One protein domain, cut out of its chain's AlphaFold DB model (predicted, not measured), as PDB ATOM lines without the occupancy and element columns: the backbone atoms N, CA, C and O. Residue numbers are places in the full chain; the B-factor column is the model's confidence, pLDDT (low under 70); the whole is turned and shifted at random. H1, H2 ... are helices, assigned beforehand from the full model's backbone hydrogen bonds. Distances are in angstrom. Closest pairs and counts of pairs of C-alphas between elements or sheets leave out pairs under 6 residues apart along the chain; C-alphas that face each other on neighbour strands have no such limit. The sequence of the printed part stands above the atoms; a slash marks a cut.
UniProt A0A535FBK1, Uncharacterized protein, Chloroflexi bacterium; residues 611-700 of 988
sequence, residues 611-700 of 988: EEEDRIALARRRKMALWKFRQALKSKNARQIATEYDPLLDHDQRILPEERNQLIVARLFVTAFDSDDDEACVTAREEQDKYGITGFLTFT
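Overview. This is residues 611 to 700 of the 988 residues of an uncharacterized protein of Chloroflexi bacterium (UniProt A0A535FBK1). A long helix, H1, runs like a handle into a small helical head, where the short H2 folds back beside its last residues and crosses H3 of a helical hairpin, H3 and H4. Residues 611 to 620 of H1 stick out free at one end and make much of the length. The printed part has 90 residues with four named helices, H1 to H4 in order, and no named strand; its class is all helix. It is only just loose, close to compact, with a radius of gyration of the C-alphas of 14.9 A, and spans 53 by 23 by 19 A.

Arrangement. H1, residues 611 to 635, touches H2, residues 638 to 643, with its residues 629 to 635 alone. They form a helical hairpin, opposite ways at a shallow tilt of 25 degrees; the closest C-alphas, of Ala 632 and Ile 641, are 5.0 A apart. H2 touches residues 663 to 670 of H3, residues 657 to 675, about perpendicular at 82 degrees, with the C-alphas of Ala 638 and Ala 666 closest at 4.4 A. H3 and H4, residues 678 to 690, touch as a hairpin, opposite ways at a shallow tilt of 10 degrees; their closest C-alphas, of Ala 672 and Ala 680, are 5.1 A apart. H4 is apart from H1 and H2. In H1, H2, H3 and H4 every O i to N i+4 pair is within hydrogen-bond range.

Along the chain. H1 begins at C-alpha 611 (169.983, 278.811, 87.833) and is 35.9 A long. H2 is 8.7 A long and H3 27.2 A. H4 is 18.7 A long and ends at C-alpha 690 (205.272, 279.053, 115.322).

Size, cuts and confidence. The C-alphas farthest apart, of Glu 611 and Asp 678, are 53.1 A apart. The printed part has no cut. The link from H2 to H3 is long, 13 residues. Residues 611 to 621 and residue 651 have pLDDT under 70.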
ATOM      1  N   GLU A 611     168.504 278.823  87.839       45.16
ATOM      2  CA  GLU A 611     169.983 278.811  87.833       45.16
ATOM      3  C   GLU A 611     170.546 279.580  89.047       45.16
ATOM      4  O   GLU A 611     171.600 279.246  89.603       45.16
ATOM      5  N   GLU A 612     169.792 280.581  89.515       51.25
ATOM      6  CA  GLU A 612     170.019 281.240  90.798       51.25
ATOM      7  C   GLU A 612     169.743 280.267  91.952       51.25
ATOM      8  O   GLU A 612     170.532 280.230  92.896       51.25
ATOM      9  N   GLU A 613     168.725 279.401  91.858       44.38
ATOM     10  CA  GLU A 613     168.462 278.342  92.846       44.38
ATOM     11  C   GLU A 613     169.615 277.330  92.983       44.38
ATOM     12  O   GLU A 613     169.967 276.970  94.111       44.38
ATOM     13  N   ASP A 614     170.274 276.935  91.892       47.91
ATOM     14  CA  ASP A 614     171.401 275.990  91.925       47.91
ATOM     15  C   ASP A 614     172.699 276.620  92.458       47.91
ATOM     16  O   ASP A 614     173.429 276.013  93.257       47.91
ATOM     17  N   ARG A 615     172.976 277.884  92.108       57.50
ATOM     18  CA  ARG A 615     174.088 278.650  92.705       57.50
ATOM     19  C   ARG A 615     173.836 278.916  94.187       57.50
ATOM     20  O   ARG A 615     174.759 278.804  94.998       57.50
ATOM     21  N   ILE A 616     172.584 279.181  94.558       53.41
ATOM     22  CA  ILE A 616     172.138 279.267  95.948       53.41
ATOM     23  C   ILE A 616     172.298 277.905  96.644       53.41
ATOM     24  O   ILE A 616     172.744 277.878  97.790       53.41
ATOM     25  N   ALA A 617     172.026 276.774  95.990       52.66
ATOM     26  CA  ALA A 617     172.192 275.434  96.558       52.66
ATOM     27  C   ALA A 617     173.669 275.065  96.803       52.66
ATOM     28  O   ALA A 617     174.009 274.584  97.890       52.66
ATOM     29  N   LEU A 618     174.577 275.352  95.865       64.19
ATOM     30  CA  LEU A 618     176.021 275.151  96.059       64.19
ATOM     31  C   LEU A 618     176.587 276.106  97.121       64.19
ATOM     32  O   LEU A 618     177.363 275.688  97.986       64.19
ATOM     33  N   ALA A 619     176.156 277.371  97.116       61.12
ATOM     34  CA  ALA A 619     176.510 278.334  98.153       61.12
ATOM     35  C   ALA A 619     175.986 277.897  99.530       61.12
ATOM     36  O   ALA A 619     176.714 278.023 100.517       61.12
ATOM     37  N   ARG A 620     174.780 277.314  99.607       58.31
ATOM     38  CA  ARG A 620     174.209 276.700 100.820       58.31
ATOM     39  C   ARG A 620     175.031 275.495 101.279       58.31
ATOM     40  O   ARG A 620     175.315 275.409 102.469       58.31
ATOM     41  N   ARG A 621     175.488 274.617 100.376       61.81
ATOM     42  CA  ARG A 621     176.342 273.458 100.716       61.81
ATOM     43  C   ARG A 621     177.726 273.873 101.210       61.81
ATOM     44  O   ARG A 621     178.138 273.402 102.263       61.81
ATOM     45  N   ARG A 622     178.406 274.810 100.538       73.19
ATOM     46  CA  ARG A 622     179.693 275.337 101.029       73.19
ATOM     47  C   ARG A 622     179.527 276.139 102.321       73.19
ATOM     48  O   ARG A 622     180.378 276.067 103.194       73.19
ATOM     49  N   LYS A 623     178.426 276.886 102.478       71.44
ATOM     50  CA  LYS A 623     178.085 277.569 103.738       71.44
ATOM     51  C   LYS A 623     177.847 276.560 104.862       71.44
ATOM     52  O   LYS A 623     178.275 276.814 105.979       71.44
ATOM     53  N   MET A 624     177.214 275.424 104.568       72.25
ATOM     54  CA  MET A 624     177.007 274.335 105.521       72.25
ATOM     55  C   MET A 624     178.326 273.634 105.883       72.25
ATOM     56  O   MET A 624     178.581 273.437 107.064       72.25
ATOM     57  N   ALA A 625     179.186 273.316 104.910       74.06
ATOM     58  CA  ALA A 625     180.504 272.720 105.151       74.06
ATOM     59  C   ALA A 625     181.420 273.662 105.952       74.06
ATOM     60  O   ALA A 625     181.996 273.259 106.957       74.06
ATOM     61  N   LEU A 626     181.471 274.948 105.588       80.94
ATOM     62  CA  LEU A 626     182.211 275.971 106.333       80.94
ATOM     63  C   LEU A 626     181.643 276.168 107.745       80.94
ATOM     64  O   LEU A 626     182.396 276.357 108.697       80.94
ATOM     65  N   TRP A 627     180.316 276.112 107.899       81.75
ATOM     66  CA  TRP A 627     179.677 276.147 109.212       81.75
ATOM     67  C   TRP A 627     180.074 274.928 110.051       81.75
ATOM     68  O   TRP A 627     180.469 275.117 111.195       81.75
ATOM     69  N   LYS A 628     180.051 273.712 109.489       77.12
ATOM     70  CA  LYS A 628     180.489 272.486 110.178       77.12
ATOM     71  C   LYS A 628     181.956 272.560 110.595       77.12
ATOM     72  O   LYS A 628     182.255 272.325 111.760       77.12
ATOM     73  N   PHE A 629     182.843 272.989 109.699       85.00
ATOM     74  CA  PHE A 629     184.258 273.187 110.010       85.00
ATOM     75  C   PHE A 629     184.461 274.218 111.131       85.00
ATOM     76  O   PHE A 629     185.153 273.941 112.106       85.00
ATOM     77  N   ARG A 630     183.783 275.372 111.081       86.25
ATOM     78  CA  ARG A 630     183.842 276.377 112.160       86.25
ATOM     79  C   ARG A 630     183.240 275.888 113.476       86.25
ATOM     80  O   ARG A 630     183.694 276.305 114.536       86.25
ATOM     81  N   GLN A 631     182.229 275.022 113.436       83.75
ATOM     82  CA  GLN A 631     181.712 274.357 114.636       83.75
ATOM     83  C   GLN A 631     182.724 273.355 115.204       83.75
ATOM     84  O   GLN A 631     182.906 273.314 116.417       83.75
ATOM     85  N   ALA A 632     183.439 272.618 114.353       84.00
ATOM     86  CA  ALA A 632     184.526 271.745 114.785       84.00
ATOM     87  C   ALA A 632     185.696 272.549 115.384       84.00
ATOM     88  O   ALA A 632     186.187 272.205 116.452       84.00
ATOM     89  N   LEU A 633     186.083 273.687 114.793       86.62
ATOM     90  CA  LEU A 633     187.093 274.580 115.383       86.62
ATOM     91  C   LEU A 633     186.671 275.091 116.772       86.62
ATOM     92  O   LEU A 633     187.500 275.193 117.675       86.62
ATOM     93  N   LYS A 634     185.375 275.356 116.986       85.25
ATOM     94  CA  LYS A 634     184.838 275.731 118.306       85.25
ATOM     95  C   LYS A 634     184.893 274.604 119.331       85.25
ATOM     96  O   LYS A 634     184.952 274.905 120.520       85.25
ATOM     97  N   SER A 635     184.862 273.339 118.901       86.00
ATOM     98  CA  SER A 635     184.976 272.205 119.822       86.00
ATOM     99  C   SER A 635     186.384 272.058 120.393       86.00
ATOM    100  O   SER A 635     186.544 271.409 121.423       86.00
ATOM    101  N   LYS A 636     187.389 272.673 119.744       88.44
ATOM    102  CA  LYS A 636     188.806 272.648 120.139       88.44
ATOM    103  C   LYS A 636     189.414 271.239 120.195       88.44
ATOM    104  O   LYS A 636     190.531 271.069 120.679       88.44
ATOM    105  N   ASN A 637     188.719 270.221 119.689       89.06
ATOM    106  CA  ASN A 637     189.193 268.843 119.678       89.06
ATOM    107  C   ASN A 637     189.915 268.536 118.357       89.06
ATOM    108  O   ASN A 637     189.309 268.594 117.287       89.06
ATOM    109  N   ALA A 638     191.196 268.165 118.427       87.62
ATOM    110  CA  ALA A 638     192.035 267.951 117.244       87.62
ATOM    111  C   ALA A 638     191.481 266.872 116.293       87.62
ATOM    112  O   ALA A 638     191.450 267.067 115.077       87.62
ATOM    113  N   ARG A 639     190.980 265.758 116.841       88.38
ATOM    114  CA  ARG A 639     190.456 264.631 116.056       88.38
ATOM    115  C   ARG A 639     189.142 264.983 115.370       88.38
ATOM    116  O   ARG A 639     188.946 264.642 114.205       88.38
ATOM    117  N   GLN A 640     188.276 265.725 116.055       87.06
ATOM    118  CA  GLN A 640     187.030 266.220 115.476       87.06
ATOM    119  C   GLN A 640     187.287 267.255 114.371       87.06
ATOM    120  O   GLN A 640     186.668 267.175 113.316       87.06
ATOM    121  N   ILE A 641     188.238 268.174 114.569       89.88
ATOM    122  CA  ILE A 641     188.643 269.162 113.554       89.88
ATOM    123  C   ILE A 641     189.190 268.467 112.300       89.88
ATOM    124  O   ILE A 641     188.819 268.840 111.189       89.88
ATOM    125  N   ALA A 642     190.034 267.445 112.464       87.19
ATOM    126  CA  ALA A 642     190.593 266.698 111.340       87.19
ATOM    127  C   ALA A 642     189.540 265.855 110.594       87.19
ATOM    128  O   ALA A 642     189.631 265.733 109.374       87.19
ATOM    129  N   THR A 643     188.549 265.305 111.308       86.19
ATOM    130  CA  THR A 643     187.514 264.416 110.743       86.19
ATOM    131  C   THR A 643     186.372 265.178 110.061       86.19
ATOM    132  O   THR A 643     185.892 264.754 109.017       86.19
ATOM    133  N   GLU A 644     185.935 266.310 110.624       84.50
ATOM    134  CA  GLU A 644     184.807 267.108 110.106       84.50
ATOM    135  C   GLU A 644     185.212 268.092 108.991       84.50
ATOM    136  O   GLU A 644     184.368 268.811 108.448       84.50
ATOM    137  N   TYR A 645     186.504 268.162 108.656       86.81
ATOM    138  CA  TYR A 645     186.988 268.993 107.561       86.81
ATOM    139  C   TYR A 645     186.633 268.370 106.203       86.81
ATOM    140  O   TYR A 645     187.140 267.309 105.838       86.81
ATOM    141  N   ASP A 646     185.780 269.060 105.444       82.69
ATOM    142  CA  ASP A 646     185.339 268.645 104.112       82.69
ATOM    143  C   ASP A 646     186.310 269.169 103.030       82.69
ATOM    144  O   ASP A 646     186.462 270.392 102.905       82.69
ATOM    145  N   PRO A 647     186.932 268.295 102.213       82.06
ATOM    146  CA  PRO A 647     187.810 268.694 101.105       82.06
ATOM    147  C   PRO A 647     187.167 269.666 100.099       82.06
ATOM    148  O   PRO A 647     187.872 270.387  99.395       82.06
ATOM    149  N   LEU A 648     185.828 269.778 100.063       75.44
ATOM    150  CA  LEU A 648     185.106 270.814  99.306       75.44
ATOM    151  C   LEU A 648     185.518 272.256  99.671       75.44
ATOM    152  O   LEU A 648     185.154 273.191  98.947       75.44
ATOM    153  N   LEU A 649     186.242 272.444 100.779       79.06
ATOM    154  CA  LEU A 649     186.724 273.726 101.278       79.06
ATOM    155  C   LEU A 649     188.198 274.044 100.944       79.06
ATOM    156  O   LEU A 649     188.628 275.168 101.207       79.06
ATOM    157  N   ASP A 650     188.960 273.134 100.323       76.00
ATOM    158  CA  ASP A 650     190.408 273.305 100.065       76.00
ATOM    159  C   ASP A 650     190.750 274.572  99.254       76.00
ATOM    160  O   ASP A 650     191.812 275.179  99.421       76.00
ATOM    161  N   HIS A 651     189.815 275.025  98.413       69.25
ATOM    162  CA  HIS A 651     189.935 276.236  97.592       69.25
ATOM    163  C   HIS A 651     188.955 277.353  97.992       69.25
ATOM    164  O   HIS A 651     188.796 278.333  97.262       69.25
ATOM    165  N   ASP A 652     188.277 277.228  99.138       71.00
ATOM    166  CA  ASP A 652     187.318 278.230  99.607       71.00
ATOM    167  C   ASP A 652     188.051 279.446 100.195       71.00
ATOM    168  O   ASP A 652     188.714 279.361 101.230       71.00
ATOM    169  N   GLN A 653     187.919 280.598  99.531       75.25
ATOM    170  CA  GLN A 653     188.558 281.858  99.936       75.25
ATOM    171  C   GLN A 653     188.028 282.412 101.271       75.25
ATOM    172  O   GLN A 653     188.596 283.357 101.811       75.25
ATOM    173  N   ARG A 654     186.938 281.848 101.815       77.56
ATOM    174  CA  ARG A 654     186.341 282.281 103.090       77.56
ATOM    175  C   ARG A 654     186.986 281.637 104.315       77.56
ATOM    176  O   ARG A 654     186.634 282.042 105.425       77.56
ATOM    177  N   ILE A 655     187.862 280.644 104.129       80.19
ATOM    178  CA  ILE A 655     188.697 280.108 105.208       80.19
ATOM    179  C   ILE A 655     189.857 281.070 105.437       80.19
ATOM    180  O   ILE A 655     190.641 281.348 104.528       80.19
ATOM    181  N   LEU A 656     189.979 281.555 106.667       85.06
ATOM    182  CA  LEU A 656     191.055 282.455 107.059       85.06
ATOM    183  C   LEU A 656     192.398 281.701 107.125       85.06
ATOM    184  O   LEU A 656     192.413 280.518 107.474       85.06
ATOM    185  N   PRO A 657     193.541 282.362 106.861       81.38
ATOM    186  CA  PRO A 657     194.865 281.754 107.033       81.38
ATOM    187  C   PRO A 657     195.055 281.119 108.420       81.38
ATOM    188  O   PRO A 657     195.586 280.020 108.536       81.38
ATOM    189  N   GLU A 658     194.515 281.765 109.451       84.50
ATOM    190  CA  GLU A 658     194.492 281.271 110.828       84.50
ATOM    191  C   GLU A 658     193.727 279.943 110.979       84.50
ATOM    192  O   GLU A 658     194.223 278.998 111.587       84.50
ATOM    193  N   GLU A 659     192.550 279.816 110.354       86.50
ATOM    194  CA  GLU A 659     191.743 278.585 110.374       86.50
ATOM    195  C   GLU A 659     192.463 277.427 109.648       86.50
ATOM    196  O   GLU A 659     192.324 276.263 110.030       86.50
ATOM    197  N   ARG A 660     193.282 277.732 108.627       86.69
ATOM    198  CA  ARG A 660     194.140 276.737 107.953       86.69
ATOM    199  C   ARG A 660     195.288 276.278 108.845       86.69
ATOM    200  O   ARG A 660     195.533 275.077 108.933       86.69
ATOM    201  N   ASN A 661     195.955 277.205 109.528       88.56
ATOM    202  CA  ASN A 661     197.023 276.873 110.470       88.56
ATOM    203  C   ASN A 661     196.486 276.006 111.626       88.56
ATOM    204  O   ASN A 661     197.103 275.002 111.984       88.56
ATOM    205  N   GLN A 662     195.285 276.310 112.135       89.00
ATOM    206  CA  GLN A 662     194.588 275.502 113.147       89.00
ATOM    207  C   GLN A 662     194.322 274.061 112.677       89.00
ATOM    208  O   GLN A 662     194.519 273.117 113.443       89.00
ATOM    209  N   LEU A 663     193.925 273.870 111.413       89.38
ATOM    210  CA  LEU A 663     193.731 272.542 110.820       89.38
ATOM    211  C   LEU A 663     195.050 271.766 110.666       89.38
ATOM    212  O   LEU A 663     195.080 270.566 110.941       89.38
ATOM    213  N   ILE A 664     196.128 272.430 110.233       89.31
ATOM    214  CA  ILE A 664     197.459 271.815 110.092       89.31
ATOM    215  C   ILE A 664     197.929 271.284 111.447       89.31
ATOM    216  O   ILE A 664     198.251 270.103 111.567       89.31
ATOM    217  N   VAL A 665     197.881 272.128 112.482       89.94
ATOM    218  CA  VAL A 665     198.264 271.754 113.850       89.94
ATOM    219  C   VAL A 665     197.388 270.608 114.372       89.94
ATOM    220  O   VAL A 665     197.910 269.644 114.929       89.94
ATOM    221  N   ALA A 666     196.071 270.643 114.137       89.69
ATOM    222  CA  ALA A 666     195.168 269.561 114.533       89.69
ATOM    223  C   ALA A 666     195.530 268.213 113.876       89.69
ATOM    224  O   ALA A 666     195.563 267.190 114.560       89.69
ATOM    225  N   ARG A 667     195.853 268.201 112.576       90.25
ATOM    226  CA  ARG A 667     196.278 266.983 111.860       90.25
ATOM    227  C   ARG A 667     197.624 266.451 112.352       90.25
ATOM    228  O   ARG A 667     197.774 265.235 112.472       90.25
ATOM    229  N   LEU A 668     198.573 267.337 112.661       89.50
ATOM    230  CA  LEU A 668     199.875 266.954 113.215       89.50
ATOM    231  C   LEU A 668     199.721 266.252 114.569       89.50
ATOM    232  O   LEU A 668     200.289 265.182 114.754       89.50
ATOM    233  N   PHE A 669     198.889 266.782 115.474       90.00
ATOM    234  CA  PHE A 669     198.620 266.127 116.761       90.00
ATOM    235  C   PHE A 669     197.901 264.784 116.610       90.00
ATOM    236  O   PHE A 669     198.279 263.828 117.277       90.00
ATOM    237  N   VAL A 670     196.899 264.681 115.726       89.19
ATOM    238  CA  VAL A 670     196.221 263.396 115.461       89.19
ATOM    239  C   VAL A 670     197.223 262.356 114.968       89.19
ATOM    240  O   VAL A 670     197.271 261.256 115.503       89.19
ATOM    241  N   THR A 671     198.075 262.735 114.016       87.81
ATOM    242  CA  THR A 671     199.097 261.838 113.466       87.81
ATOM    243  C   THR A 671     200.105 261.423 114.537       87.81
ATOM    244  O   THR A 671     200.391 260.239 114.663       87.81
ATOM    245  N   ALA A 672     200.593 262.371 115.344       87.00
ATOM    246  CA  ALA A 672     201.564 262.111 116.405       87.00
ATOM    247  C   ALA A 672     201.011 261.200 117.518       87.00
ATOM    248  O   ALA A 672     201.724 260.326 118.012       87.00
ATOM    249  N   PHE A 673     199.739 261.372 117.897       86.00
ATOM    250  CA  PHE A 673     199.087 260.488 118.864       86.00
ATOM    251  C   PHE A 673     198.802 259.099 118.287       86.00
ATOM    252  O   PHE A 673     198.944 258.113 119.007       86.00
ATOM    253  N   ASP A 674     198.444 259.007 117.004       85.75
ATOM    254  CA  ASP A 674     198.178 257.730 116.339       85.75
ATOM    255  C   ASP A 674     199.473 256.930 116.073       85.75
ATOM    256  O   ASP A 674     199.448 255.699 116.107       85.75
ATOM    257  N   SER A 675     200.611 257.600 115.844       80.56
ATOM    258  CA  SER A 675     201.912 256.962 115.584       80.56
ATOM    259  C   SER A 675     202.730 256.634 116.839       80.56
ATOM    260  O   SER A 675     203.728 255.922 116.735       80.56
ATOM    261  N   ASP A 676     202.324 257.130 118.015       77.38
ATOM    262  CA  ASP A 676     203.053 257.003 119.290       77.38
ATOM    263  C   ASP A 676     204.529 257.457 119.201       77.38
ATOM    264  O   ASP A 676     205.428 256.833 119.769       77.38
ATOM    265  N   ASP A 677     204.778 258.554 118.478       80.81
ATOM    266  CA  ASP A 677     206.120 259.106 118.256       80.81
ATOM    267  C   ASP A 677     206.354 260.375 119.096       80.81
ATOM    268  O   ASP A 677     205.657 261.387 118.956       80.81
ATOM    269  N   ASP A 678     207.357 260.312 119.979       83.62
ATOM    270  CA  ASP A 678     207.756 261.412 120.863       83.62
ATOM    271  C   ASP A 678     208.246 262.645 120.079       83.62
ATOM    272  O   ASP A 678     207.961 263.775 120.477       83.62
ATOM    273  N   GLU A 679     208.943 262.453 118.954       83.44
ATOM    274  CA  GLU A 679     209.497 263.543 118.138       83.44
ATOM    275  C   GLU A 679     208.404 264.240 117.318       83.44
ATOM    276  O   GLU A 679     208.361 265.473 117.240       83.44
ATOM    277  N   ALA A 680     207.441 263.470 116.800       85.25
ATOM    278  CA  ALA A 680     206.253 264.011 116.143       85.25
ATOM    279  C   ALA A 680     205.391 264.848 117.110       85.25
ATOM    280  O   ALA A 680     204.874 265.899 116.725       85.25
ATOM    281  N   CYS A 681     205.274 264.427 118.378       86.38
ATOM    282  CA  CYS A 681     204.559 265.182 119.415       86.38
ATOM    283  C   CYS A 681     205.210 266.545 119.701       86.38
ATOM    284  O   CYS A 681     204.503 267.544 119.852       86.38
ATOM    285  N   VAL A 682     206.546 266.597 119.764       85.69
ATOM    286  CA  VAL A 682     207.298 267.849 119.969       85.69
ATOM    287  C   VAL A 682     207.214 268.743 118.732       85.69
ATOM    288  O   VAL A 682     206.903 269.923 118.861       85.69
ATOM    289  N   THR A 683     207.359 268.179 117.532       86.88
ATOM    290  CA  THR A 683     207.225 268.917 116.262       86.88
ATOM    291  C   THR A 683     205.843 269.564 116.122       86.88
ATOM    292  O   THR A 683     205.723 270.731 115.751       86.88
ATOM    293  N   ALA A 684     204.775 268.834 116.469       87.62
ATOM    294  CA  ALA A 684     203.416 269.374 116.473       87.62
ATOM    295  C   ALA A 684     203.267 270.563 117.440       87.62
ATOM    296  O   ALA A 684     202.511 271.499 117.164       87.62
ATOM    297  N   ARG A 685     204.006 270.552 118.557       87.06
ATOM    298  CA  ARG A 685     204.025 271.642 119.534       87.06
ATOM    299  C   ARG A 685     204.810 272.856 119.041       87.06
ATOM    300  O   ARG A 685     204.321 273.972 119.173       87.06
ATOM    301  N   GLU A 686     205.963 272.644 118.418       86.81
ATOM    302  CA  GLU A 686     206.757 273.717 117.812       86.81
ATOM    303  C   GLU A 686     205.993 274.421 116.678       86.81
ATOM    304  O   GLU A 686     205.979 275.650 116.616       86.81
ATOM    305  N   GLU A 687     205.284 273.678 115.818       87.44
ATOM    306  CA  GLU A 687     204.423 274.271 114.782       87.44
ATOM    307  C   GLU A 687     203.231 275.029 115.396       87.44
ATOM    308  O   GLU A 687     202.865 276.100 114.909       87.44
ATOM    309  N   GLN A 688     202.651 274.538 116.501       87.44
ATOM    310  CA  GLN A 688     201.625 275.277 117.248       87.44
ATOM    311  C   GLN A 688     202.145 276.634 117.754       87.44
ATOM    312  O   GLN A 688     201.437 277.639 117.642       87.44
ATOM    313  N   ASP A 689     203.367 276.665 118.286       85.38
ATOM    314  CA  ASP A 689     204.007 277.883 118.791       85.38
ATOM    315  C   ASP A 689     204.379 278.839 117.647       85.38
ATOM    316  O   ASP A 689     204.111 280.040 117.727       85.38
ATOM    317  N   LYS A 690     204.908 278.308 116.538       85.81
ATOM    318  CA  LYS A 690     205.272 279.053 115.322       85.81
ATOM    319  C   LYS A 690     204.096 279.812 114.709       85.81
ATOM    320  O   LYS A 690     204.278 280.937 114.249       85.81
ATOM    321  N   TYR A 691     202.903 279.216 114.695       85.19
ATOM    322  CA  TYR A 691     201.696 279.889 114.207       85.19
ATOM    323  C   TYR A 691     201.009 280.765 115.271       85.19
ATOM    324  O   TYR A 691     200.049 281.453 114.940       85.19
ATOM    325  N   GLY A 692     201.468 280.766 116.530       82.38
ATOM    326  CA  GLY A 692     200.857 281.549 117.614       82.38
ATOM    327  C   GLY A 692     199.517 280.995 118.123       82.38
ATOM    328  O   GLY A 692     198.707 281.740 118.665       82.38
ATOM    329  N   ILE A 693     199.275 279.689 117.962       83.19
ATOM    330  CA  ILE A 693     197.973 279.019 118.191       83.19
ATOM    331  C   ILE A 693     197.944 278.330 119.574       83.19
ATOM    332  O   ILE A 693     197.291 277.306 119.821       83.19
ATOM    333  N   THR A 694     198.696 278.865 120.532       78.31
ATOM    334  CA  THR A 694     198.833 278.293 121.873       78.31
ATOM    335  C   THR A 694     197.508 278.347 122.639       78.31
ATOM    336  O   THR A 694     196.886 279.392 122.795       78.31
ATOM    337  N   GLY A 695     197.039 277.186 123.114       77.50
ATOM    338  CA  GLY A 695     195.783 277.069 123.875       77.50
ATOM    339  C   GLY A 695     194.499 276.990 123.035       77.50
ATOM    340  O   GLY A 695     193.401 276.959 123.600       77.50
ATOM    341  N   PHE A 696     194.607 276.923 121.704       85.19
ATOM    342  CA  PHE A 696     193.456 276.681 120.828       85.19
ATOM    343  C   PHE A 696     192.871 275.275 121.009       85.19
ATOM    344  O   PHE A 696     191.660 275.149 121.155       85.19
ATOM    345  N   LEU A 697     193.715 274.237 121.032       87.06
ATOM    346  CA  LEU A 697     193.287 272.848 121.205       87.06
ATOM    347  C   LEU A 697     193.102 272.489 122.684       87.06
ATOM    348  O   LEU A 697     193.936 272.825 123.529       87.06
ATOM    349  N   THR A 698     192.032 271.757 122.986       85.50
ATOM    350  CA  THR A 698     191.785 271.128 124.286       85.50
ATOM    351  C   THR A 698     192.176 269.662 124.226       85.50
ATOM    352  O   THR A 698     191.584 268.890 123.473       85.50
ATOM    353  N   PHE A 699     193.145 269.290 125.054       86.88
ATOM    354  CA  PHE A 699     193.613 267.918 125.209       86.88
ATOM    355  C   PHE A 699     192.993 267.280 126.453       86.88
ATOM    356  O   PHE A 699     192.794 267.949 127.471       86.88
ATOM    357  N   THR A 700     192.722 265.983 126.379       87.69
ATOM    358  CA  THR A 700     192.352 265.160 127.535       87.69
ATOM    359  C   THR A 700     193.513 265.056 128.530       87.69
ATOM    360  O   THR A 700     194.672 265.283 128.180       87.69
TER     361      THR A 700